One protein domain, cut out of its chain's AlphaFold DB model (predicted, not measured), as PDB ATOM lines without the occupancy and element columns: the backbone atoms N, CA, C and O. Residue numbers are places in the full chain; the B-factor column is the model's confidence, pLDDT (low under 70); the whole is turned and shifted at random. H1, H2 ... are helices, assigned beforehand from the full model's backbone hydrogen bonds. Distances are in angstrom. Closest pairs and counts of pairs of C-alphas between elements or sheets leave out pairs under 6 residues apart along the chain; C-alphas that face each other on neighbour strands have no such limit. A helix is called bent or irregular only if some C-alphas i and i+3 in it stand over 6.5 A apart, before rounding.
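This is residues 320 to 453 and 469 to 525 of the 1181 residues of the protein "MMS19 nucleotide excision repair protein" of Salvia splendens (UniProt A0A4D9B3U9). Three long helices, H7, H8 and H9, make an up-and-down bundle at the core, each running against the one before it; H4 packs on H7, with H2 side by side with H4, and the bent helix H10 packs on H8 with its arm H10a. H3 lies away from the other helices, and residues 494 to 500 stick out. The printed part has 191 residues with ten named helices, H1 to H10 in order along the chain, and no named strand, so its class is all helix. The whole is compact, with a radius of gyration of the C-alphas of 17.0 A and spans of 48 by 44 by 30 A.

H1, residues 320 to 325, and H2, residues 327 to 340, meet only through their tight link. H3, residues 348 to 353, touches no helix. H4, residues 362 to 377, touches H2 at a shallow tilt of 26 degrees, opposite ways; their closest C-alphas, of Ile 338 and Met 364, are 5.2 A apart. H5, residues 381 to 386, touches H2, the closest C-alphas being those of Ala 327 and Phe 381 at 7.0 A. H7, residues 409 to 426, touches H4 with residues 421 to 425 alone, at a shallow tilt of 33 degrees, only just short of steep; the closest C-alphas, of Gln 372 and Thr 424, are 6.0 A apart. H8, residues 430 to 447, is the hub; it forms a helical hairpin with H7, and the C-alphas of Ala 426 and Cys 433, their closest, are 4.2 A apart. H6, residues 389 to 396, only just touches H8, with 3 pairs of C-alphas within 8 A, closest at Met 395 and Leu 443, 7.7 A. H9, residues 472 to 493, touches H7 at a shallow tilt of 21 degrees, the same way, closest at the C-alphas of Ser 423 and Ala 484, 5.2 A. By its hydrogen bonds H10, residues 505 to 525, was assigned as one helix, but it is bent, with C-alphas 512 and 515 7.4 A apart; its arms H10a, residues 505 to 512, and H10b, residues 515 to 525, stand at a steep tilt of 66 degrees. H10a touches H8, closest at the C-alphas of Asn 434 and Trp 506, 5.1 A. Every O i to N i+4 pair is within hydrogen-bond range in H2 to H7, H9, H10a and H10b, against 1 of 2 in H1 and 12 of 14 in H8.

H1 begins at C-alpha 320, (215.847, 206.778, 140.496). From first to last C-alpha H2 measures 19.6 A, H4 22.7 A, H7 26.0 A and H9 31.5 A. H8, 24.6 A long, is irregular, with C-alphas 439 and 442 7.2 A apart, and has a kink of 43 degrees near residue 437. H10b ends at C-alpha 525, (191.571, 241.632, 122.237).

The two C-alphas farthest apart, of Arg 322 and Ser 523, are 50.4 A apart. Residues 454 to 468 are not printed, and C-alphas 453 and 469 across this cut are 21.6 A apart. The links from H6 to H7 and from H9 to H10 are long. The model's mean pLDDT is 76.8 over the printed part, and 46 residues are under 70, among them 340 to 359 and 494 to 504.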
ATOM      1  N   PRO A 320     215.460 205.371 140.384       80.12
ATOM      2  CA  PRO A 320     215.847 206.778 140.496       80.12
ATOM      3  C   PRO A 320     217.283 206.987 140.998       80.12
ATOM      4  O   PRO A 320     217.954 207.900 140.529       80.12
ATOM      5  N   GLU A 321     217.780 206.144 141.910       81.50
ATOM      6  CA  GLU A 321     219.110 206.317 142.521       81.50
ATOM      7  C   GLU A 321     220.254 206.162 141.511       81.50
ATOM      8  O   GLU A 321     221.197 206.948 141.521       81.50
ATOM      9  N   ARG A 322     220.154 205.183 140.601       83.38
ATOM     10  CA  ARG A 322     221.167 204.948 139.558       83.38
ATOM     11  C   ARG A 322     221.142 206.060 138.516       83.38
ATOM     12  O   ARG A 322     222.156 206.703 138.253       83.38
ATOM     13  N   MET A 323     219.940 206.394 138.040       85.44
ATOM     14  CA  MET A 323     219.734 207.476 137.075       85.44
ATOM     15  C   MET A 323     220.156 208.852 137.608       85.44
ATOM     16  O   MET A 323     220.536 209.714 136.814       85.44
ATOM     17  N   ALA A 324     220.148 209.069 138.931       82.56
ATOM     18  CA  ALA A 324     220.626 210.309 139.539       82.56
ATOM     19  C   ALA A 324     222.115 210.571 139.252       82.56
ATOM     20  O   ALA A 324     222.494 211.727 139.060       82.56
ATOM     21  N   SER A 325     222.943 209.524 139.144       86.00
ATOM     22  CA  SER A 325     224.374 209.655 138.817       86.00
ATOM     23  C   SER A 325     224.616 210.211 137.405       86.00
ATOM     24  O   SER A 325     225.608 210.893 137.155       86.00
ATOM     25  N   HIS A 326     223.665 209.986 136.497       87.50
ATOM     26  CA  HIS A 326     223.708 210.436 135.109       87.50
ATOM     27  C   HIS A 326     222.896 211.715 134.854       87.50
ATOM     28  O   HIS A 326     222.853 212.193 133.720       87.50
ATOM     29  N   ALA A 327     222.255 212.287 135.880       85.81
ATOM     30  CA  ALA A 327     221.254 213.338 135.714       85.81
ATOM     31  C   ALA A 327     221.791 214.608 135.025       85.81
ATOM     32  O   ALA A 327     221.125 215.151 134.144       85.81
ATOM     33  N   GLU A 328     222.998 215.061 135.376       87.56
ATOM     34  CA  GLU A 328     223.604 216.264 134.783       87.56
ATOM     35  C   GLU A 328     223.920 216.078 133.290       87.56
ATOM     36  O   GLU A 328     223.573 216.923 132.462       87.56
ATOM     37  N   VAL A 329     224.521 214.939 132.927       89.19
ATOM     38  CA  VAL A 329     224.870 214.616 131.532       89.19
ATOM     39  C   VAL A 329     223.607 214.396 130.697       89.19
ATOM     40  O   VAL A 329     223.519 214.869 129.560       89.19
ATOM     41  N   LEU A 330     222.606 213.731 131.278       89.38
ATOM     42  CA  LEU A 330     221.300 213.514 130.663       89.38
ATOM     43  C   LEU A 330     220.601 214.845 130.377       89.38
ATOM     44  O   LEU A 330     220.124 215.051 129.260       89.38
ATOM     45  N   TRP A 331     220.586 215.770 131.345       90.94
ATOM     46  CA  TRP A 331     220.035 217.108 131.140       90.94
ATOM     47  C   TRP A 331     220.785 217.863 130.042       90.94
ATOM     48  O   TRP A 331     220.136 218.396 129.145       90.94
ATOM     49  N   SER A 332     222.123 217.847 130.045       89.12
ATOM     50  CA  SER A 332     222.922 218.486 128.991       89.12
ATOM     51  C   SER A 332     222.575 217.939 127.605       89.12
ATOM     52  O   SER A 332     222.317 218.712 126.691       89.12
ATOM     53  N   SER A 333     222.481 216.616 127.452       88.06
ATOM     54  CA  SER A 333     222.160 215.980 126.165       88.06
ATOM     55  C   SER A 333     220.725 216.251 125.702       88.06
ATOM     56  O   SER A 333     220.481 216.477 124.514       88.06
ATOM     57  N   VAL A 334     219.760 216.261 126.629       88.81
ATOM     58  CA  VAL A 334     218.364 216.631 126.346       88.81
ATOM     59  C   VAL A 334     218.281 218.099 125.934       88.81
ATOM     60  O   VAL A 334     217.677 218.414 124.907       88.81
ATOM     61  N   LYS A 335     218.935 218.992 126.682       88.38
ATOM     62  CA  LYS A 335     219.026 220.420 126.378       88.38
ATOM     63  C   LYS A 335     219.633 220.629 124.994       88.38
ATOM     64  O   LYS A 335     218.997 221.250 124.146       88.38
ATOM     65  N   ASP A 336     220.784 220.033 124.712       85.62
ATOM     66  CA  ASP A 336     221.441 220.128 123.410       85.62
ATOM     67  C   ASP A 336     220.527 219.651 122.278       85.62
ATOM     68  O   ASP A 336     220.368 220.349 121.279       85.62
ATOM     69  N   ALA A 337     219.834 218.523 122.430       85.06
ATOM     70  CA  ALA A 337     218.900 218.051 121.410       85.06
ATOM     71  C   ALA A 337     217.713 219.004 121.187       85.06
ATOM     72  O   ALA A 337     217.322 219.235 120.041       85.06
ATOM     73  N   ILE A 338     217.168 219.589 122.256       85.12
ATOM     74  CA  ILE A 338     216.058 220.544 122.180       85.12
ATOM     75  C   ILE A 338     216.513 221.865 121.523       85.12
ATOM     76  O   ILE A 338     215.780 222.426 120.706       85.12
ATOM     77  N   TYR A 339     217.728 222.349 121.810       78.12
ATOM     78  CA  TYR A 339     218.258 223.605 121.255       78.12
ATOM     79  C   TYR A 339     218.879 223.458 119.844       78.12
ATOM     80  O   TYR A 339     218.781 224.406 119.059       78.12
ATOM     81  N   ILE A 340     219.478 222.304 119.497       69.06
ATOM     82  CA  ILE A 340     220.187 222.013 118.223       69.06
ATOM     83  C   ILE A 340     219.267 221.420 117.139       69.06
ATOM     84  O   ILE A 340     219.608 221.452 115.955       69.06
ATOM     85  N   SER A 341     218.062 220.940 117.478       59.97
ATOM     86  CA  SER A 341     217.108 220.384 116.500       59.97
ATOM     87  C   SER A 341     216.169 221.375 115.746       59.97
ATOM     88  O   SER A 341     215.169 220.905 115.189       59.97
ATOM     89  N   PRO A 342     216.400 222.702 115.624       50.34
ATOM     90  CA  PRO A 342     215.510 223.587 114.879       50.34
ATOM     91  C   PRO A 342     215.951 223.734 113.409       50.34
ATOM     92  O   PRO A 342     216.327 224.817 112.968       50.34
ATOM     93  N   GLN A 343     215.782 222.714 112.567       47.66
ATOM     94  CA  GLN A 343     215.389 223.029 111.178       47.66
ATOM     95  C   GLN A 343     213.875 223.233 111.163       47.66
ATOM     96  O   GLN A 343     213.094 222.485 110.587       47.66
ATOM     97  N   CYS A 344     213.475 224.246 111.920       49.53
ATOM     98  CA  CYS A 344     212.114 224.634 112.192       49.53
ATOM     99  C   CYS A 344     211.599 225.401 110.971       49.53
ATOM    100  O   CYS A 344     211.669 226.627 110.906       49.53
ATOM    101  N   THR A 345     211.157 224.678 109.943       43.12
ATOM    102  CA  THR A 345     210.475 225.302 108.807       43.12
ATOM    103  C   THR A 345     209.189 225.941 109.310       43.12
ATOM    104  O   THR A 345     208.305 225.225 109.786       43.12
ATOM    105  N   LEU A 346     209.093 227.268 109.194       47.50
ATOM    106  CA  LEU A 346     207.867 228.020 109.450       47.50
ATOM    107  C   LEU A 346     206.724 227.386 108.652       47.50
ATOM    108  O   LEU A 346     206.765 227.319 107.420       47.50
ATOM    109  N   THR A 347     205.725 226.852 109.352       47.31
ATOM    110  CA  THR A 347     204.546 226.298 108.689       47.31
ATOM    111  C   THR A 347     203.678 227.450 108.195       47.31
ATOM    112  O   THR A 347     203.238 228.296 108.971       47.31
ATOM    113  N   LYS A 348     203.374 227.451 106.890       45.09
ATOM    114  CA  LYS A 348     202.457 228.426 106.271       45.09
ATOM    115  C   LYS A 348     201.085 228.471 106.965       45.09
ATOM    116  O   LYS A 348     200.409 229.490 106.923       45.09
ATOM    117  N   GLU A 349     200.671 227.384 107.622       43.00
ATOM    118  CA  GLU A 349     199.414 227.300 108.381       43.00
ATOM    119  C   GLU A 349     199.463 228.024 109.737       43.00
ATOM    120  O   GLU A 349     198.465 228.623 110.137       43.00
ATOM    121  N   SER A 350     200.608 228.035 110.429       48.59
ATOM    122  CA  SER A 350     200.746 228.755 111.702       48.59
ATOM    123  C   SER A 350     200.947 230.262 111.495       48.59
ATOM    124  O   SER A 350     200.423 231.061 112.270       48.59
ATOM    125  N   GLU A 351     201.565 230.671 110.376       44.22
ATOM    126  CA  GLU A 351     201.581 232.076 109.923       44.22
ATOM    127  C   GLU A 351     200.165 232.629 109.667       44.22
ATOM    128  O   GLU A 351     199.888 233.794 109.959       44.22
ATOM    129  N   LEU A 352     199.243 231.795 109.164       46.34
ATOM    130  CA  LEU A 352     197.838 232.167 108.948       46.34
ATOM    131  C   LEU A 352     197.037 232.260 110.257       46.34
ATOM    132  O   LEU A 352     196.091 233.045 110.341       46.34
ATOM    133  N   LEU A 353     197.412 231.470 111.270       47.47
ATOM    134  CA  LEU A 353     196.759 231.412 112.581       47.47
ATOM    135  C   LEU A 353     197.426 232.293 113.654       47.47
ATOM    136  O   LEU A 353     196.929 232.334 114.774       47.47
ATOM    137  N   GLY A 354     198.497 233.022 113.328       49.16
ATOM    138  CA  GLY A 354     199.158 233.967 114.237       49.16
ATOM    139  C   GLY A 354     199.913 233.327 115.412       49.16
ATOM    140  O   GLY A 354     200.354 234.058 116.299       49.16
ATOM    141  N   GLY A 355     200.072 232.000 115.427       57.81
ATOM    142  CA  GLY A 355     200.817 231.265 116.454       57.81
ATOM    143  C   GLY A 355     202.337 231.279 116.235       57.81
ATOM    144  O   GLY A 355     202.841 231.782 115.230       57.81
ATOM    145  N   MET A 356     203.089 230.706 117.182       60.97
ATOM    146  CA  MET A 356     204.524 230.440 117.017       60.97
ATOM    147  C   MET A 356     204.670 229.272 116.015       60.97
ATOM    148  O   MET A 356     204.284 228.146 116.309       60.97
ATOM    149  N   GLY A 357     205.118 229.534 114.782       52.06
ATOM    150  CA  GLY A 357     205.025 228.604 113.640       52.06
ATOM    151  C   GLY A 357     206.049 227.479 113.544       52.06
ATOM    152  O   GLY A 357     206.426 227.095 112.438       52.06
ATOM    153  N   PHE A 358     206.499 226.956 114.679       63.81
ATOM    154  CA  PHE A 358     207.525 225.925 114.736       63.81
ATOM    155  C   PHE A 358     206.908 224.524 114.660       63.81
ATOM    156  O   PHE A 358     205.939 224.221 115.347       63.81
ATOM    157  N   LYS A 359     207.446 223.671 113.779       62.88
ATOM    158  CA  LYS A 359     207.128 222.239 113.764       62.88
ATOM    159  C   LYS A 359     208.183 221.515 114.591       62.88
ATOM    160  O   LYS A 359     209.357 221.536 114.217       62.88
ATOM    161  N   ASP A 360     207.750 220.866 115.664       70.44
ATOM    162  CA  ASP A 360     208.629 220.045 116.492       70.44
ATOM    163  C   ASP A 360     209.204 218.895 115.653       70.44
ATOM    164  O   ASP A 360     208.481 218.162 114.975       70.44
ATOM    165  N   SER A 361     210.530 218.767 115.670       78.69
ATOM    166  CA  SER A 361     211.239 217.611 115.114       78.69
ATOM    167  C   SER A 361     210.900 216.362 115.926       78.69
ATOM    168  O   SER A 361     210.749 216.447 117.145       78.69
ATOM    169  N   ASP A 362     210.874 215.189 115.289       81.12
ATOM    170  CA  ASP A 362     210.685 213.915 115.997       81.12
ATOM    171  C   ASP A 362     211.718 213.739 117.127       81.12
ATOM    172  O   ASP A 362     211.393 213.229 118.196       81.12
ATOM    173  N   VAL A 363     212.947 214.235 116.930       84.75
ATOM    174  CA  VAL A 363     214.014 214.234 117.948       84.75
ATOM    175  C   VAL A 363     213.619 215.081 119.161       84.75
ATOM    176  O   VAL A 363     213.771 214.644 120.297       84.75
ATOM    177  N   MET A 364     213.085 216.279 118.919       84.38
ATOM    178  CA  MET A 364     212.662 217.217 119.960       84.38
ATOM    179  C   MET A 364     211.471 216.666 120.750       84.38
ATOM    180  O   MET A 364     211.459 216.726 121.977       84.38
ATOM    181  N   MET A 365     210.501 216.064 120.057       85.25
ATOM    182  CA  MET A 365     209.350 215.422 120.688       85.25
ATOM    183  C   MET A 365     209.778 214.261 121.593       85.25
ATOM    184  O   MET A 365     209.327 214.186 122.734       85.25
ATOM    185  N   GLN A 366     210.669 213.379 121.125       88.88
ATOM    186  CA  GLN A 366     211.172 212.281 121.958       88.88
ATOM    187  C   GLN A 366     212.024 212.779 123.136       88.88
ATOM    188  O   GLN A 366     211.936 212.207 124.219       88.88
ATOM    189  N   ALA A 367     212.786 213.865 122.970       90.44
ATOM    190  CA  ALA A 367     213.524 214.488 124.069       90.44
ATOM    191  C   ALA A 367     212.586 215.034 125.165       90.44
ATOM    192  O   ALA A 367     212.858 214.844 126.349       90.44
ATOM    193  N   PHE A 368     211.456 215.650 124.795       88.31
ATOM    194  CA  PHE A 368     210.443 216.080 125.768       88.31
ATOM    195  C   PHE A 368     209.741 214.906 126.456       88.31
ATOM    196  O   PHE A 368     209.489 214.982 127.656       88.31
ATOM    197  N   ILE A 369     209.465 213.816 125.733       88.62
ATOM    198  CA  ILE A 369     208.913 212.591 126.332       88.62
ATOM    199  C   ILE A 369     209.888 212.029 127.372       88.62
ATOM    200  O   ILE A 369     209.472 211.743 128.490       88.62
ATOM    201  N   LEU A 370     211.182 211.934 127.044       90.06
ATOM    202  CA  LEU A 370     212.206 211.520 128.005       90.06
ATOM    203  C   LEU A 370     212.247 212.454 129.220       90.06
ATOM    204  O   LEU A 370     212.254 211.976 130.348       90.06
ATOM    205  N   LEU A 371     212.247 213.774 129.004       90.56
ATOM    206  CA  LEU A 371     212.260 214.757 130.088       90.56
ATOM    207  C   LEU A 371     211.069 214.567 131.039       90.56
ATOM    208  O   LEU A 371     211.244 214.570 132.256       90.56
ATOM    209  N   GLN A 372     209.871 214.378 130.487       88.69
ATOM    210  CA  GLN A 372     208.665 214.101 131.260       88.69
ATOM    211  C   GLN A 372     208.791 212.798 132.063       88.69
ATOM    212  O   GLN A 372     208.482 212.799 133.255       88.69
ATOM    213  N   GLU A 373     209.282 211.723 131.444       86.44
ATOM    214  CA  GLU A 373     209.445 210.418 132.092       86.44
ATOM    215  C   GLU A 373     210.464 210.480 133.244       86.44
ATOM    216  O   GLU A 373     210.195 210.011 134.350       86.44
ATOM    217  N   VAL A 374     211.611 211.130 133.021       86.94
ATOM    218  CA  VAL A 374     212.668 211.308 134.030       86.94
ATOM    219  C   VAL A 374     212.155 212.120 135.214       86.94
ATOM    220  O   VAL A 374     212.356 211.721 136.356       86.94
ATOM    221  N   ILE A 375     211.457 213.233 134.967       86.62
ATOM    222  CA  ILE A 375     210.910 214.085 136.033       86.62
ATOM    223  C   ILE A 375     209.812 213.357 136.820       86.62
ATOM    224  O   ILE A 375     209.688 213.552 138.030       86.62
ATOM    225  N   GLN A 376     209.011 212.523 136.152       84.19
ATOM    226  CA  GLN A 376     207.971 211.732 136.803       84.19
ATOM    227  C   GLN A 376     208.559 210.677 137.750       84.19
ATOM    228  O   GLN A 376     208.008 210.465 138.829       84.19
ATOM    229  N   GLN A 377     209.668 210.037 137.369       80.38
ATOM    230  CA  GLN A 377     210.338 209.013 138.183       80.38
ATOM    231  C   GLN A 377     211.270 209.615 139.249       80.38
ATOM    232  O   GLN A 377     211.359 209.103 140.363       80.38
ATOM    233  N   TYR A 378     211.949 210.717 138.926       81.56
ATOM    234  CA  TYR A 378     212.906 211.408 139.786       81.56
ATOM    235  C   TYR A 378     212.513 212.884 139.944       81.56
ATOM    236  O   TYR A 378     212.963 213.774 139.223       81.56
ATOM    237  N   GLY A 379     211.663 213.153 140.939       73.12
ATOM    238  CA  GLY A 379     211.089 214.481 141.183       73.12
ATOM    239  C   GLY A 379     212.087 215.575 141.591       73.12
ATOM    240  O   GLY A 379     211.702 216.747 141.632       73.12
ATOM    241  N   ASP A 380     213.343 215.226 141.884       80.12
ATOM    242  CA  ASP A 380     214.430 216.178 142.145       80.12
ATOM    243  C   ASP A 380     215.189 216.579 140.872       80.12
ATOM    244  O   ASP A 380     215.834 217.627 140.863       80.12
ATOM    245  N   PHE A 381     215.017 215.849 139.758       84.44
ATOM    246  CA  PHE A 381     215.546 216.237 138.443       84.44
ATOM    247  C   PHE A 381     215.082 217.635 138.033       84.44
ATOM    248  O   PHE A 381     215.827 218.411 137.439       84.44
ATOM    249  N   ILE A 382     213.846 217.989 138.399       85.25
ATOM    250  CA  ILE A 382     213.282 219.307 138.111       85.25
ATOM    251  C   ILE A 382     214.123 220.436 138.717       85.25
ATOM    252  O   ILE A 382     214.198 221.506 138.129       85.25
ATOM    253  N   SER A 383     214.792 220.214 139.851       86.00
ATOM    254  CA  SER A 383     215.640 221.223 140.486       86.00
ATOM    255  C   SER A 383     216.862 221.555 139.623       86.00
ATOM    256  O   SER A 383     217.269 222.712 139.586       86.00
ATOM    257  N   LEU A 384     217.398 220.580 138.873       86.25
ATOM    258  CA  LEU A 384     218.472 220.805 137.897       86.25
ATOM    259  C   LEU A 384     217.978 221.641 136.711       86.25
ATOM    260  O   LEU A 384     218.649 222.580 136.296       86.25
ATOM    261  N   VAL A 385     216.772 221.350 136.211       86.62
ATOM    262  CA  VAL A 385     216.159 222.091 135.096       86.62
ATOM    263  C   VAL A 385     215.814 223.528 135.503       86.62
ATOM    264  O   VAL A 385     216.099 224.469 134.767       86.62
ATOM    265  N   LEU A 386     215.213 223.716 136.682       84.38
ATOM    266  CA  LEU A 386     214.844 225.033 137.215       84.38
ATOM    267  C   LEU A 386     216.073 225.853 137.634       84.38
ATOM    268  O   LEU A 386     216.043 227.078 137.557       84.38
ATOM    269  N   GLY A 387     217.149 225.194 138.069       81.75
ATOM    270  CA  GLY A 387     218.423 225.818 138.425       81.75
ATOM    271  C   GLY A 387     219.324 226.149 137.232       81.75
ATOM    272  O   GLY A 387     220.382 226.741 137.427       81.75
ATOM    273  N   ASP A 388     218.932 225.793 136.006       87.25
ATOM    274  CA  ASP A 388     219.755 225.995 134.816       87.25
ATOM    275  C   ASP A 388     220.014 227.489 134.550       87.25
ATOM    276  O   ASP A 388     219.092 228.299 134.386       87.25
ATOM    277  N   ASN A 389     221.297 227.859 134.503       85.19
ATOM    278  CA  ASN A 389     221.727 229.248 134.348       85.19
ATOM    279  C   ASN A 389     221.245 229.875 133.034       85.19
ATOM    280  O   ASN A 389     220.908 231.058 133.024       85.19
ATOM    281  N   ASP A 390     221.172 229.107 131.942       83.69
ATOM    282  CA  ASP A 390     220.765 229.647 130.643       83.69
ATOM    283  C   ASP A 390     219.261 229.935 130.609       83.69
ATOM    284  O   ASP A 390     218.841 230.963 130.072       83.69
ATOM    285  N   ILE A 391     218.444 229.060 131.214       85.19
ATOM    286  CA  ILE A 391     216.993 229.271 131.334       85.19
ATOM    287  C   ILE A 391     216.719 230.488 132.221       85.19
ATOM    288  O   ILE A 391     215.972 231.380 131.819       85.19
ATOM    289  N   ASN A 392     217.362 230.575 133.388       84.56
ATOM    290  CA  ASN A 392     217.171 231.695 134.311       84.56
ATOM    291  C   ASN A 392     217.666 233.028 133.730       84.56
ATOM    292  O   ASN A 392     216.977 234.043 133.842       84.56
ATOM    293  N   ALA A 393     218.812 233.039 133.043       84.25
ATOM    294  CA  ALA A 393     219.299 234.223 132.337       84.25
ATOM    295  C   ALA A 393     218.312 234.678 131.251       84.25
ATOM    296  O   ALA A 393     218.033 235.874 131.128       84.25
ATOM    297  N   PHE A 394     217.733 233.733 130.500       83.50
ATOM    298  CA  PHE A 394     216.715 234.043 129.501       83.50
ATOM    299  C   PHE A 394     215.434 234.605 130.137       83.50
ATOM    300  O   PHE A 394     214.946 235.641 129.685       83.50
ATOM    301  N   MET A 395     214.939 233.999 131.221       82.50
ATOM    302  CA  MET A 395     213.761 234.474 131.962       82.50
ATOM    303  C   MET A 395     213.956 235.895 132.516       82.50
ATOM    304  O   MET A 395     213.070 236.738 132.388       82.50
ATOM    305  N   ASN A 396     215.142 236.215 133.037       82.31
ATOM    306  CA  ASN A 396     215.463 237.564 133.521       82.31
ATOM    307  C   ASN A 396     215.583 238.598 132.382       82.31
ATOM    308  O   ASN A 396     215.353 239.790 132.589       82.31
ATOM    309  N   SER A 397     215.899 238.154 131.162       81.25
ATOM    310  CA  SER A 397     215.969 239.009 129.968       81.25
ATOM    311  C   SER A 397     214.613 239.267 129.292       81.25
ATOM    312  O   SER A 397     214.548 240.052 128.346       81.25
ATOM    313  N   LEU A 398     213.511 238.669 129.776       75.50
ATOM    314  CA  LEU A 398     212.186 238.773 129.144       75.50
ATOM    315  C   LEU A 398     211.692 240.212 128.987       75.50
ATOM    316  O   LEU A 398     210.999 240.513 128.017       75.50
ATOM    317  N   SER A 399     212.067 241.122 129.887       69.19
ATOM    318  CA  SER A 399     211.711 242.549 129.817       69.19
ATOM    319  C   SER A 399     212.228 243.265 128.554       69.19
ATOM    320  O   SER A 399     211.694 244.315 128.181       69.19
ATOM    321  N   GLN A 400     213.225 242.686 127.872       70.44
ATOM    322  CA  GLN A 400     213.806 243.197 126.628       70.44
ATOM    323  C   GLN A 400     212.957 242.856 125.390       70.44
ATOM    324  O   GLN A 400     213.039 243.552 124.379       70.44
ATOM    325  N   TYR A 401     212.105 241.827 125.464       69.56
ATOM    326  CA  TYR A 401     211.363 241.270 124.326       69.56
ATOM    327  C   TYR A 401     209.892 241.698 124.328       69.56
ATOM    328  O   TYR A 401     208.992 240.930 124.669       69.56
ATOM    329  N   LYS A 402     209.637 242.954 123.947       65.62
ATOM    330  CA  LYS A 402     208.285 243.537 123.975       65.62
ATOM    331  C   LYS A 402     207.417 243.111 122.783       65.62
ATOM    332  O   LYS A 402     206.301 242.648 122.996       65.62
ATOM    333  N   GLU A 403     207.924 243.213 121.552       63.72
ATOM    334  CA  GLU A 403     207.149 242.991 120.318       63.72
ATOM    335  C   GLU A 403     207.671 241.785 119.522       63.72
ATOM    336  O   GLU A 403     208.875 241.572 119.451       63.72
ATOM    337  N   MET A 404     206.781 240.987 118.912       59.03
ATOM    338  CA  MET A 404     207.160 239.745 118.215       59.03
ATOM    339  C   MET A 404     208.091 240.003 117.021       59.03
ATOM    340  O   MET A 404     209.028 239.239 116.818       59.03
ATOM    341  N   ASP A 405     207.892 241.078 116.258       58.34
ATOM    342  CA  ASP A 405     208.720 241.395 115.083       58.34
ATOM    343  C   ASP A 405     210.152 241.828 115.448       58.34
ATOM    344  O   ASP A 405     211.076 241.575 114.676       58.34
ATOM    345  N   ASP A 406     210.354 242.364 116.656       62.44
ATOM    346  CA  ASP A 406     211.660 242.814 117.157       62.44
ATOM    347  C   ASP A 406     212.505 241.673 117.752       62.44
ATOM    348  O   ASP A 406     213.700 241.847 118.006       62.44
ATOM    349  N   ILE A 407     211.916 240.492 117.989       68.19
ATOM    350  CA  ILE A 407     212.636 239.346 118.557       68.19
ATOM    351  C   ILE A 407     213.441 238.655 117.443       68.19
ATOM    352  O   ILE A 407     212.846 238.141 116.487       68.19
ATOM    353  N   PRO A 408     214.778 238.543 117.573       73.31
ATOM    354  CA  PRO A 408     215.594 237.770 116.640       73.31
ATOM    355  C   PRO A 408     215.076 236.334 116.492       73.31
ATOM    356  O   PRO A 408     214.635 235.729 117.470       73.31
ATOM    357  N   SER A 409     215.176 235.744 115.297       70.94
ATOM    358  CA  SER A 409     214.713 234.367 115.029       70.94
ATOM    359  C   SER A 409     215.257 233.344 116.035       70.94
ATOM    360  O   SER A 409     214.520 232.480 116.505       70.94
ATOM    361  N   LEU A 410     216.520 233.504 116.439       73.38
ATOM    362  CA  LEU A 410     217.156 232.686 117.469       73.38
ATOM    363  C   LEU A 410     216.492 232.856 118.846       73.38
ATOM    364  O   LEU A 410     216.250 231.873 119.537       73.38
ATOM    365  N   ALA A 411     216.151 234.082 119.249       75.06
ATOM    366  CA  ALA A 411     215.474 234.343 120.520       75.06
ATOM    367  C   ALA A 411     214.009 233.860 120.508       75.06
ATOM    368  O   ALA A 411     213.537 233.349 121.520       75.06
ATOM    369  N   LYS A 412     213.318 233.911 119.359       76.12
ATOM    370  CA  LYS A 412     211.993 233.284 119.167       76.12
ATOM    371  C   LYS A 412     212.052 231.774 119.371       76.12
ATOM    372  O   LYS A 412     211.214 231.201 120.058       76.12
ATOM    373  N   GLN A 413     213.057 231.131 118.791       76.19
ATOM    374  CA  GLN A 413     213.246 229.698 118.945       76.19
ATOM    375  C   GLN A 413     213.559 229.328 120.403       76.19
ATOM    376  O   GLN A 413     212.986 228.381 120.934       76.19
ATOM    377  N   ARG A 414     214.411 230.110 121.079       80.31
ATOM    378  CA  ARG A 414     214.678 229.939 122.515       80.31
ATOM    379  C   ARG A 414     213.417 230.114 123.358       80.31
ATOM    380  O   ARG A 414     213.173 229.300 124.239       80.31
ATOM    381  N   LEU A 415     212.598 231.121 123.059       83.38
ATOM    382  CA  LEU A 415     211.324 231.358 123.736       83.38
ATOM    383  C   LEU A 415     210.386 230.147 123.619       83.38
ATOM    384  O   LEU A 415     209.831 229.709 124.622       83.38
ATOM    385  N   HIS A 416     210.259 229.586 122.414       83.12
ATOM    386  CA  HIS A 416     209.469 228.379 122.162       83.12
ATOM    387  C   HIS A 416     209.985 227.180 122.970       83.12
ATOM    388  O   HIS A 416     209.223 226.523 123.673       83.12
ATOM    389  N   VAL A 417     211.299 226.941 122.931       84.12
ATOM    390  CA  VAL A 417     211.959 225.882 123.705       84.12
ATOM    391  C   VAL A 417     211.672 226.021 125.202       84.12
ATOM    392  O   VAL A 417     211.231 225.061 125.826       84.12
ATOM    393  N   VAL A 418     211.864 227.214 125.772       87.75
ATOM    394  CA  VAL A 418     211.638 227.466 127.204       87.75
ATOM    395  C   VAL A 418     210.167 227.262 127.578       87.75
ATOM    396  O   VAL A 418     209.888 226.608 128.581       87.75
ATOM    397  N   GLY A 419     209.225 227.727 126.750       86.38
ATOM    398  CA  GLY A 419     207.791 227.491 126.959       86.38
ATOM    399  C   GLY A 419     207.438 226.002 127.010       86.38
ATOM    400  O   GLY A 419     206.761 225.552 127.938       86.38
ATOM    401  N   HIS A 420     207.971 225.210 126.076       85.88
ATOM    402  CA  HIS A 420     207.772 223.762 126.057       85.88
ATOM    403  C   HIS A 420     208.453 223.043 127.228       85.88
ATOM    404  O   HIS A 420     207.858 222.115 127.776       85.88
ATOM    405  N   ILE A 421     209.646 223.474 127.660       88.44
ATOM    406  CA  ILE A 421     210.309 222.933 128.858       88.44
ATOM    407  C   ILE A 421     209.423 223.171 130.086       88.44
ATOM    408  O   ILE A 421     209.105 222.219 130.797       88.44
ATOM    409  N   MET A 422     208.956 224.406 130.300       88.25
ATOM    410  CA  MET A 422     208.076 224.751 131.423       88.25
ATOM    411  C   MET A 422     206.784 223.925 131.408       88.25
ATOM    412  O   MET A 422     206.392 223.361 132.431       88.25
ATOM    413  N   SER A 423     206.147 223.814 130.240       88.31
ATOM    414  CA  SER A 423     204.918 223.038 130.044       88.31
ATOM    415  C   SER A 423     205.135 221.547 130.334       88.31
ATOM    416  O   SER A 423     204.360 220.934 131.068       88.31
ATOM    417  N   THR A 424     206.221 220.967 129.817       87.44
ATOM    418  CA  THR A 424     206.590 219.553 130.008       87.44
ATOM    419  C   THR A 424     206.931 219.239 131.465       87.44
ATOM    420  O   THR A 424     206.531 218.193 131.962       87.44
ATOM    421  N   CYS A 425     207.592 220.155 132.179       88.31
ATOM    422  CA  CYS A 425     207.923 219.975 133.597       88.31
ATOM    423  C   CYS A 425     206.700 220.103 134.522       88.31
ATOM    424  O   CYS A 425     206.674 219.492 135.588       88.31
ATOM    425  N   ALA A 426     205.692 220.900 134.145       87.19
ATOM    426  CA  ALA A 426     204.516 221.155 134.981       87.19
ATOM    427  C   ALA A 426     203.418 220.079 134.860       87.19
ATOM    428  O   ALA A 426     202.710 219.817 135.829       87.19
ATOM    429  N   LYS A 427     203.268 219.446 133.688       87.06
ATOM    430  CA  LYS A 427     202.237 218.425 133.399       87.06
ATOM    431  C   LYS A 427     202.260 217.132 134.242       87.06
ATOM    432  O   LYS A 427     201.166 216.620 134.476       87.06
ATOM    433  N   PRO A 428     203.407 216.559 134.668       84.69
ATOM    434  CA  PRO A 428     203.435 215.186 135.184       84.69
ATOM    435  C   PRO A 428     202.789 215.018 136.564       84.69
ATOM    436  O   PRO A 428     202.223 213.967 136.848       84.69
ATOM    437  N   SER A 429     202.867 216.027 137.440       83.25
ATOM    438  CA  SER A 429     202.225 215.966 138.757       83.25
ATOM    439  C   SER A 429     201.881 217.350 139.329       83.25
ATOM    440  O   SER A 429     202.542 218.342 139.004       83.25
ATOM    441  N   PRO A 430     200.899 217.445 140.251       82.62
ATOM    442  CA  PRO A 430     200.550 218.706 140.911       82.62
ATOM    443  C   PRO A 430     201.698 219.302 141.741       82.62
ATOM    444  O   PRO A 430     201.855 220.522 141.791       82.62
ATOM    445  N   ALA A 431     202.527 218.455 142.361       82.62
ATOM    446  CA  ALA A 431     203.678 218.889 143.154       82.62
ATOM    447  C   ALA A 431     204.763 219.539 142.279       82.62
ATOM    448  O   ALA A 431     205.338 220.562 142.655       82.62
ATOM    449  N   LEU A 432     205.004 218.986 141.088       84.06
ATOM    450  CA  LEU A 432     205.925 219.560 140.106       84.06
ATOM    451  C   LEU A 432     205.370 220.868 139.535       84.06
ATOM    452  O   LEU A 432     206.102 221.850 139.442       84.06
ATOM    453  N   CYS A 433     204.062 220.923 139.266       85.94
ATOM    454  CA  CYS A 433     203.379 222.155 138.878       85.94
ATOM    455  C   CYS A 433     203.584 223.277 139.918       85.94
ATOM    456  O   CYS A 433     203.946 224.390 139.540       85.94
ATOM    457  N   ASN A 434     203.477 222.985 141.227       86.56
ATOM    458  CA  ASN A 434     203.800 223.957 142.287       86.56
ATOM    459  C   ASN A 434     205.256 224.448 142.199       86.56
ATOM    460  O   ASN A 434     205.490 225.653 142.287       86.56
ATOM    461  N   LYS A 435     206.234 223.546 142.010       85.44
ATOM    462  CA  LYS A 435     207.661 223.916 141.893       85.44
ATOM    463  C   LYS A 435     207.910 224.855 140.699       85.44
ATOM    464  O   LYS A 435     208.592 225.871 140.860       85.44
ATOM    465  N   VAL A 436     207.321 224.570 139.531       87.31
ATOM    466  CA  VAL A 436     207.423 225.431 138.331       87.31
ATOM    467  C   VAL A 436     206.756 226.790 138.570       87.31
ATOM    468  O   VAL A 436     207.342 227.827 138.256       87.31
ATOM    469  N   PHE A 437     205.557 226.806 139.162       86.06
ATOM    470  CA  PHE A 437     204.832 228.045 139.461       86.06
ATOM    471  C   PHE A 437     205.593 228.946 140.418       86.06
ATOM    472  O   PHE A 437     205.764 230.125 140.126       86.06
ATOM    473  N   ASN A 438     206.089 228.393 141.523       86.25
ATOM    474  CA  ASN A 438     206.833 229.162 142.515       86.25
ATOM    475  C   ASN A 438     208.093 229.806 141.911       86.25
ATOM    476  O   ASN A 438     208.466 230.901 142.322       86.25
ATOM    477  N   SER A 439     208.713 229.156 140.921       84.62
ATOM    478  CA  SER A 439     209.962 229.621 140.306       84.62
ATOM    479  C   SER A 439     209.741 230.689 139.230       84.62
ATOM    480  O   SER A 439     210.442 231.695 139.207       84.62
ATOM    481  N   PHE A 440     208.760 230.501 138.339       85.31
ATOM    482  CA  PHE A 440     208.625 231.345 137.143       85.31
ATOM    483  C   PHE A 440     207.385 232.242 137.122       85.31
ATOM    484  O   PHE A 440     207.412 233.295 136.487       85.31
ATOM    485  N   PHE A 441     206.292 231.872 137.799       86.50
ATOM    486  CA  PHE A 441     205.040 232.636 137.722       86.50
ATOM    487  C   PHE A 441     205.167 234.069 138.276       86.50
ATOM    488  O   PHE A 441     204.683 234.981 137.605       86.50
ATOM    489  N   PRO A 442     205.848 234.330 139.416       84.75
ATOM    490  CA  PRO A 442     206.056 235.699 139.901       84.75
ATOM    491  C   PRO A 442     206.804 236.589 138.897       84.75
ATOM    492  O   PRO A 442     206.350 237.698 138.620       84.75
ATOM    493  N   LEU A 443     207.881 236.075 138.287       82.75
ATOM    494  CA  LEU A 443     208.685 236.786 137.277       82.75
ATOM    495  C   LEU A 443     207.866 237.125 136.026       82.75
ATOM    496  O   LEU A 443     208.005 238.202 135.439       82.75
ATOM    497  N   LEU A 444     206.978 236.213 135.623       84.25
ATOM    498  CA  LEU A 444     206.057 236.442 134.517       84.25
ATOM    499  C   LEU A 444     205.021 237.521 134.855       84.25
ATOM    500  O   LEU A 444     204.768 238.394 134.026       84.25
ATOM    501  N   MET A 445     204.445 237.503 136.062       82.75
ATOM    502  CA  MET A 445     203.487 238.531 136.490       82.75
ATOM    503  C   MET A 445     204.145 239.912 136.581       82.75
ATOM    504  O   MET A 445     203.572 240.891 136.104       82.75
ATOM    505  N   GLU A 446     205.370 239.997 137.103       81.06
ATOM    506  CA  GLU A 446     206.154 241.237 137.124       81.06
ATOM    507  C   GLU A 446     206.444 241.750 135.707       81.06
ATOM    508  O   GLU A 446     206.207 242.922 135.411       81.06
ATOM    509  N   SER A 447     206.851 240.863 134.794       76.88
ATOM    510  CA  SER A 447     207.099 241.201 133.384       76.88
ATOM    511  C   SER A 447     205.845 241.686 132.642       76.88
ATOM    512  O   SER A 447     205.955 242.425 131.661       76.88
ATOM    513  N   LEU A 448     204.653 241.289 133.100       75.00
ATOM    514  CA  LEU A 448     203.360 241.784 132.615       75.00
ATOM    515  C   LEU A 448     202.912 243.087 133.303       75.00
ATOM    516  O   LEU A 448     201.872 243.634 132.936       75.00
ATOM    517  N   GLY A 449     203.668 243.595 134.284       68.31
ATOM    518  CA  GLY A 449     203.317 244.775 135.079       68.31
ATOM    519  C   GLY A 449     202.264 244.510 136.163       68.31
ATOM    520  O   GLY A 449     201.637 245.445 136.657       68.31
ATOM    521  N   LEU A 450     202.047 243.246 136.532       67.25
ATOM    522  CA  LEU A 450     201.049 242.785 137.498       67.25
ATOM    523  C   LEU A 450     201.742 242.441 138.833       67.25
ATOM    524  O   LEU A 450     201.907 241.273 139.170       67.25
ATOM    525  N   SER A 451     202.216 243.432 139.599       52.12
ATOM    526  CA  SER A 451     202.918 243.152 140.869       52.12
ATOM    527  C   SER A 451     201.986 242.515 141.912       52.12
ATOM    528  O   SER A 451     200.919 243.065 142.198       52.12
ATOM    529  N   VAL A 452     202.432 241.432 142.551       46.25
ATOM    530  CA  VAL A 452     201.699 240.703 143.606       46.25
ATOM    531  C   VAL A 452     201.550 241.529 144.901       46.25
ATOM    532  O   VAL A 452     200.545 241.403 145.602       46.25
ATOM    533  N   GLU A 453     202.479 242.450 145.193       37.56
ATOM    534  CA  GLU A 453     202.564 243.157 146.487       37.56
ATOM    535  C   GLU A 453     201.547 244.291 146.711       37.56
ATOM    536  O   GLU A 453     201.303 244.673 147.853       37.56
ATOM    537  N   LYS A 469     202.382 249.156 126.352       58.56
ATOM    538  CA  LYS A 469     202.950 248.099 125.497       58.56
ATOM    539  C   LYS A 469     203.050 246.787 126.279       58.56
ATOM    540  O   LYS A 469     203.640 246.766 127.358       58.56
ATOM    541  N   PHE A 470     202.504 245.703 125.731       66.94
ATOM    542  CA  PHE A 470     202.535 244.379 126.358       66.94
ATOM    543  C   PHE A 470     203.831 243.626 126.046       66.94
ATOM    544  O   PHE A 470     204.376 243.762 124.956       66.94
ATOM    545  N   ASN A 471     204.301 242.803 126.986       78.00
ATOM    546  CA  ASN A 471     205.433 241.906 126.772       78.00
ATOM    547  C   ASN A 471     204.948 240.600 126.120       78.00
ATOM    548  O   ASN A 471     204.385 239.737 126.798       78.00
ATOM    549  N   PHE A 472     205.151 240.460 124.806       77.69
ATOM    550  CA  PHE A 472     204.736 239.271 124.056       77.69
ATOM    551  C   PHE A 472     205.335 237.975 124.621       77.69
ATOM    552  O   PHE A 472     204.620 236.981 124.756       77.69
ATOM    553  N   ALA A 473     206.622 237.984 124.979       80.00
ATOM    554  CA  ALA A 473     207.307 236.800 125.485       80.00
ATOM    555  C   ALA A 473     206.703 236.322 126.815       80.00
ATOM    556  O   ALA A 473     206.454 235.129 126.992       80.00
ATOM    557  N   ALA A 474     206.379 237.256 127.713       84.69
ATOM    558  CA  ALA A 474     205.707 236.945 128.970       84.69
ATOM    559  C   ALA A 474     204.277 236.419 128.753       84.69
ATOM    560  O   ALA A 474     203.878 235.464 129.417       84.69
ATOM    561  N   ILE A 475     203.519 236.987 127.804       84.50
ATOM    562  CA  ILE A 475     202.170 236.506 127.453       84.50
ATOM    563  C   ILE A 475     202.227 235.063 126.946       84.50
ATOM    564  O   ILE A 475     201.468 234.223 127.425       84.50
ATOM    565  N   TYR A 476     203.139 234.770 126.018       85.88
ATOM    566  CA  TYR A 476     203.315 233.433 125.458       85.88
ATOM    567  C   TYR A 476     203.638 232.396 126.546       85.88
ATOM    568  O   TYR A 476     202.922 231.405 126.696       85.88
ATOM    569  N   LEU A 477     204.660 232.660 127.366       87.94
ATOM    570  CA  LEU A 477     205.054 231.753 128.449       87.94
ATOM    571  C   LEU A 477     203.937 231.575 129.486       87.94
ATOM    572  O   LEU A 477     203.717 230.464 129.966       87.94
ATOM    573  N   CYS A 478     203.180 232.638 129.787       88.38
ATOM    574  CA  CYS A 478     201.988 232.530 130.626       88.38
ATOM    575  C   CYS A 478     200.947 231.598 130.007       88.38
ATOM    576  O   CYS A 478     200.405 230.753 130.713       88.38
ATOM    577  N   THR A 479     200.655 231.718 128.710       87.69
ATOM    578  CA  THR A 479     199.668 230.847 128.059       87.69
ATOM    579  C   THR A 479     200.081 229.378 128.050       87.69
ATOM    580  O   THR A 479     199.242 228.527 128.344       87.69
ATOM    581  N   GLU A 480     201.361 229.073 127.816       88.12
ATOM    582  CA  GLU A 480     201.892 227.702 127.889       88.12
ATOM    583  C   GLU A 480     201.774 227.118 129.301       88.12
ATOM    584  O   GLU A 480     201.332 225.981 129.497       88.12
ATOM    585  N   LEU A 481     202.102 227.924 130.310       89.50
ATOM    586  CA  LEU A 481     202.018 227.523 131.709       89.50
ATOM    587  C   LEU A 481     200.560 227.321 132.170       89.50
ATOM    588  O   LEU A 481     200.257 226.355 132.877       89.50
ATOM    589  N   LEU A 482     199.636 228.185 131.735       89.38
ATOM    590  CA  LEU A 482     198.198 228.030 131.982       89.38
ATOM    591  C   LEU A 482     197.647 226.764 131.312       89.38
ATOM    592  O   LEU A 482     196.844 226.052 131.920       89.38
ATOM    593  N   ALA A 483     198.084 226.454 130.088       88.19
ATOM    594  CA  ALA A 483     197.685 225.238 129.383       88.19
ATOM    595  C   ALA A 483     198.141 223.976 130.132       88.19
ATOM    596  O   ALA A 483     197.353 223.039 130.293       88.19
ATOM    597  N   ALA A 484     199.377 223.969 130.644       86.94
ATOM    598  CA  ALA A 484     199.894 222.885 131.476       86.94
ATOM    599  C   ALA A 484     199.096 222.727 132.782       86.94
ATOM    600  O   ALA A 484     198.717 221.613 133.136       86.94
ATOM    601  N   CYS A 485     198.739 223.827 133.450       87.12
ATOM    602  CA  CYS A 485     197.875 223.779 134.639       87.12
ATOM    603  C   CYS A 485     196.507 223.198 134.356       87.12
ATOM    604  O   CYS A 485     196.001 222.392 135.132       87.12
ATOM    605  N   ARG A 486     195.889 223.626 133.254       87.44
ATOM    606  CA  ARG A 486     194.582 223.118 132.855       87.44
ATOM    607  C   ARG A 486     194.645 221.614 132.609       87.44
ATOM    608  O   ARG A 486     193.737 220.903 133.022       87.44
ATOM    609  N   TYR A 487     195.720 221.127 131.985       86.31
ATOM    610  CA  TYR A 487     195.951 219.695 131.802       86.31
ATOM    611  C   TYR A 487     195.998 218.952 133.146       86.31
ATOM    612  O   TYR A 487     195.258 217.987 133.329       86.31
ATOM    613  N   VAL A 488     196.780 219.455 134.110       85.12
ATOM    614  CA  VAL A 488     196.848 218.883 135.467       85.12
ATOM    615  C   VAL A 488     195.473 218.915 136.145       85.12
ATOM    616  O   VAL A 488     195.022 217.896 136.660       85.12
ATOM    617  N   ALA A 489     194.755 220.039 136.085       83.44
ATOM    618  CA  ALA A 489     193.422 220.181 136.672       83.44
ATOM    619  C   ALA A 489     192.412 219.172 136.095       83.44
ATOM    620  O   ALA A 489     191.691 218.528 136.849       83.44
ATOM    621  N   VAL A 490     192.393 218.988 134.770       83.38
ATOM    622  CA  VAL A 490     191.521 218.006 134.098       83.38
ATOM    623  C   VAL A 490     191.896 216.566 134.474       83.38
ATOM    624  O   VAL A 490     191.007 215.734 134.619       83.38
ATOM    625  N   SER A 491     193.187 216.264 134.657       80.81
ATOM    626  CA  SER A 491     193.640 214.931 135.092       80.81
ATOM    627  C   SER A 491     193.291 214.604 136.553       80.81
ATOM    628  O   SER A 491     193.082 213.442 136.902       80.81
ATOM    629  N   LEU A 492     193.195 215.624 137.409       75.75
ATOM    630  CA  LEU A 492     192.793 215.477 138.810       75.75
ATOM    631  C   LEU A 492     191.280 215.288 138.960       75.75
ATOM    632  O   LEU A 492     190.841 214.467 139.763       75.75
ATOM    633  N   ASP A 493     190.499 216.008 138.153       70.50
ATOM    634  CA  ASP A 493     189.032 215.951 138.156       70.50
ATOM    635  C   ASP A 493     188.486 214.546 137.838       70.50
ATOM    636  O   ASP A 493     187.433 214.154 138.332       70.50
ATOM    637  N   SER A 494     189.226 213.742 137.064       63.97
ATOM    638  CA  SER A 494     188.847 212.360 136.748       63.97
ATOM    639  C   SER A 494     189.249 211.323 137.806       63.97
ATOM    640  O   SER A 494     188.810 210.177 137.702       63.97
ATOM    641  N   SER A 495     190.091 211.672 138.791       56.34
ATOM    642  CA  SER A 495     190.810 210.690 139.621       56.34
ATOM    643  C   SER A 495     190.617 210.807 141.139       56.34
ATOM    644  O   SER A 495     190.835 209.811 141.827       56.34
ATOM    645  N   THR A 496     190.204 211.955 141.696       47.88
ATOM    646  CA  THR A 496     190.201 212.170 143.166       47.88
ATOM    647  C   THR A 496     188.979 212.957 143.694       47.88
ATOM    648  O   THR A 496     188.443 213.805 142.984       47.88
ATOM    649  N   PRO A 497     188.495 212.695 144.931       49.62
ATOM    650  CA  PRO A 497     187.387 213.440 145.539       49.62
ATOM    651  C   PRO A 497     187.796 214.851 146.008       49.62
ATOM    652  O   PRO A 497     188.908 215.086 146.472       49.62
ATOM    653  N   THR A 498     186.835 215.776 145.940       48.91
ATOM    654  CA  THR A 498     186.898 217.255 146.028       48.91
ATOM    655  C   THR A 498     187.665 217.925 147.184       48.91
ATOM    656  O   THR A 498     187.833 219.145 147.150       48.91
ATOM    657  N   LEU A 499     188.144 217.198 148.200       41.12
ATOM    658  CA  LEU A 499     188.586 217.798 149.467       41.12
ATOM    659  C   LEU A 499     190.098 218.082 149.608       41.12
ATOM    660  O   LEU A 499     190.449 218.948 150.406       41.12
ATOM    661  N   GLU A 500     190.991 217.454 148.833       48.22
ATOM    662  CA  GLU A 500     192.452 217.720 148.903       48.22
ATOM    663  C   GLU A 500     192.919 218.885 147.995       48.22
ATOM    664  O   GLU A 500     194.078 219.302 148.014       48.22
ATOM    665  N   PHE A 501     192.010 219.461 147.201       51.06
ATOM    666  CA  PHE A 501     192.352 220.364 146.092       51.06
ATOM    667  C   PHE A 501     192.628 221.824 146.476       51.06
ATOM    668  O   PHE A 501     193.256 222.556 145.709       51.06
ATOM    669  N   SER A 502     192.184 222.275 147.651       50.06
ATOM    670  CA  SER A 502     192.330 223.668 148.103       50.06
ATOM    671  C   SER A 502     193.731 224.017 148.630       50.06
ATOM    672  O   SER A 502     194.003 225.189 148.884       50.06
ATOM    673  N   GLN A 503     194.627 223.031 148.754       56.78
ATOM    674  CA  GLN A 503     195.957 223.183 149.360       56.78
ATOM    675  C   GLN A 503     197.102 223.388 148.346       56.78
ATOM    676  O   GLN A 503     198.250 223.568 148.747       56.78
ATOM    677  N   GLN A 504     196.827 223.377 147.035       68.75
ATOM    678  CA  GLN A 504     197.865 223.517 146.003       68.75
ATOM    679  C   GLN A 504     198.249 224.993 145.780       68.75
ATOM    680  O   GLN A 504     197.392 225.823 145.459       68.75
ATOM    681  N   THR A 505     199.540 225.330 145.898       75.38
ATOM    682  CA  THR A 505     200.026 226.722 145.825       75.38
ATOM    683  C   THR A 505     199.797 227.345 144.447       75.38
ATOM    684  O   THR A 505     199.315 228.476 144.374       75.38
ATOM    685  N   TRP A 506     200.009 226.598 143.356       79.69
ATOM    686  CA  TRP A 506     199.770 227.087 141.989       79.69
ATOM    687  C   TRP A 506     198.313 227.538 141.778       79.69
ATOM    688  O   TRP A 506     198.062 228.560 141.136       79.69
ATOM    689  N   SER A 507     197.344 226.834 142.378       79.31
ATOM    690  CA  SER A 507     195.917 227.169 142.274       79.31
ATOM    691  C   SER A 507     195.594 228.479 142.994       79.31
ATOM    692  O   SER A 507     194.866 229.321 142.465       79.31
ATOM    693  N   THR A 508     196.172 228.691 144.182       80.12
ATOM    694  CA  THR A 508     195.993 229.938 144.944       80.12
ATOM    695  C   THR A 508     196.617 231.142 144.235       80.12
ATOM    696  O   THR A 508     195.960 232.173 144.092       80.12
ATOM    697  N   MET A 509     197.834 230.994 143.699       80.06
ATOM    698  CA  MET A 509     198.508 232.044 142.926       80.06
ATOM    699  C   MET A 509     197.711 232.414 141.673       80.06
ATOM    700  O   MET A 509     197.530 233.596 141.379       80.06
ATOM    701  N   LEU A 510     197.179 231.416 140.962       83.50
ATOM    702  CA  LEU A 510     196.367 231.655 139.777       83.50
ATOM    703  C   LEU A 510     195.046 232.357 140.117       83.50
ATOM    704  O   LEU A 510     194.684 233.306 139.427       83.50
ATOM    705  N   LYS A 511     194.343 231.943 141.181       81.56
ATOM    706  CA  LYS A 511     193.099 232.599 141.632       81.56
ATOM    707  C   LYS A 511     193.321 234.075 141.967       81.56
ATOM    708  O   LYS A 511     192.539 234.916 141.527       81.56
ATOM    709  N   ASN A 512     194.409 234.394 142.669       81.25
ATOM    710  CA  ASN A 512     194.742 235.771 143.046       81.25
ATOM    711  C   ASN A 512     195.038 236.655 141.822       81.25
ATOM    712  O   ASN A 512     194.611 237.808 141.773       81.25
ATOM    713  N   SER A 513     195.708 236.109 140.803       80.88
ATOM    714  CA  SER A 513     196.075 236.853 139.589       80.88
ATOM    715  C   SER A 513     195.032 236.781 138.461       80.88
ATOM    716  O   SER A 513     195.148 237.521 137.482       80.88
ATOM    717  N   CYS A 514     194.004 235.927 138.560       82.44
ATOM    718  CA  CYS A 514     193.082 235.623 137.455       82.44
ATOM    719  C   CYS A 514     192.332 236.858 136.933       82.44
ATOM    720  O   CYS A 514     192.303 237.089 135.725       82.44
ATOM    721  N   LYS A 515     191.775 237.695 137.824       83.00
ATOM    722  CA  LYS A 515     191.045 238.916 137.425       83.00
ATOM    723  C   LYS A 515     191.936 239.861 136.611       83.00
ATOM    724  O   LYS A 515     191.502 240.397 135.591       83.00
ATOM    725  N   SER A 516     193.184 240.029 137.040       82.81
ATOM    726  CA  SER A 516     194.175 240.864 136.361       82.81
ATOM    727  C   SER A 516     194.581 240.278 135.008       82.81
ATOM    728  O   SER A 516     194.618 241.006 134.021       82.81
ATOM    729  N   LEU A 517     194.796 238.961 134.931       83.75
ATOM    730  CA  LEU A 517     195.112 238.263 133.679       83.75
ATOM    731  C   LEU A 517     193.986 238.380 132.647       83.75
ATOM    732  O   LEU A 517     194.251 238.695 131.489       83.75
ATOM    733  N   VAL A 518     192.728 238.198 133.063       84.81
ATOM    734  CA  VAL A 518     191.560 238.380 132.184       84.81
ATOM    735  C   VAL A 518     191.496 239.817 131.657       84.81
ATOM    736  O   VAL A 518     191.293 240.012 130.461       84.81
ATOM    737  N   LYS A 519     191.747 240.828 132.507       83.81
ATOM    738  CA  LYS A 519     191.805 242.239 132.082       83.81
ATOM    739  C   LYS A 519     192.906 242.467 131.036       83.81
ATOM    740  O   LYS A 519     192.644 243.108 130.019       83.81
ATOM    741  N   THR A 520     194.096 241.901 131.244       82.62
ATOM    742  CA  THR A 520     195.212 241.965 130.286       82.62
ATOM    743  C   THR A 520     194.846 241.316 128.948       82.62
ATOM    744  O   THR A 520     195.017 241.932 127.895       82.62
ATOM    745  N   PHE A 521     194.263 240.115 128.956       85.94
ATOM    746  CA  PHE A 521     193.847 239.452 127.719       85.94
ATOM    747  C   PHE A 521     192.705 240.183 126.995       85.94
ATOM    748  O   PHE A 521     192.732 240.278 125.769       85.94
ATOM    749  N   PHE A 522     191.749 240.783 127.714       83.88
ATOM    750  CA  PHE A 522     190.730 241.647 127.101       83.88
ATOM    751  C   PHE A 522     191.329 242.897 126.459       83.88
ATOM    752  O   PHE A 522     190.898 243.291 125.377       83.88
ATOM    753  N   SER A 523     192.335 243.517 127.079       80.56
ATOM    754  CA  SER A 523     192.997 244.675 126.469       80.56
ATOM    755  C   SER A 523     193.742 244.326 125.174       80.56
ATOM    756  O   SER A 523     193.685 245.112 124.233       80.56
ATOM    757  N   LEU A 524     194.335 243.128 125.080       79.00
ATOM    758  CA  LEU A 524     194.925 242.607 123.837       79.00
ATOM    759  C   LEU A 524     193.869 242.332 122.761       79.00
ATOM    760  O   LEU A 524     194.115 242.549 121.581       79.00
ATOM    761  N   LEU A 525     192.683 241.865 123.159       79.44
ATOM    762  CA  LEU A 525     191.571 241.632 122.237       79.44
ATOM    763  C   LEU A 525     191.042 242.939 121.629       79.44
ATOM    764  O   LEU A 525     190.652 242.971 120.467       79.44
TER     765      LEU A 525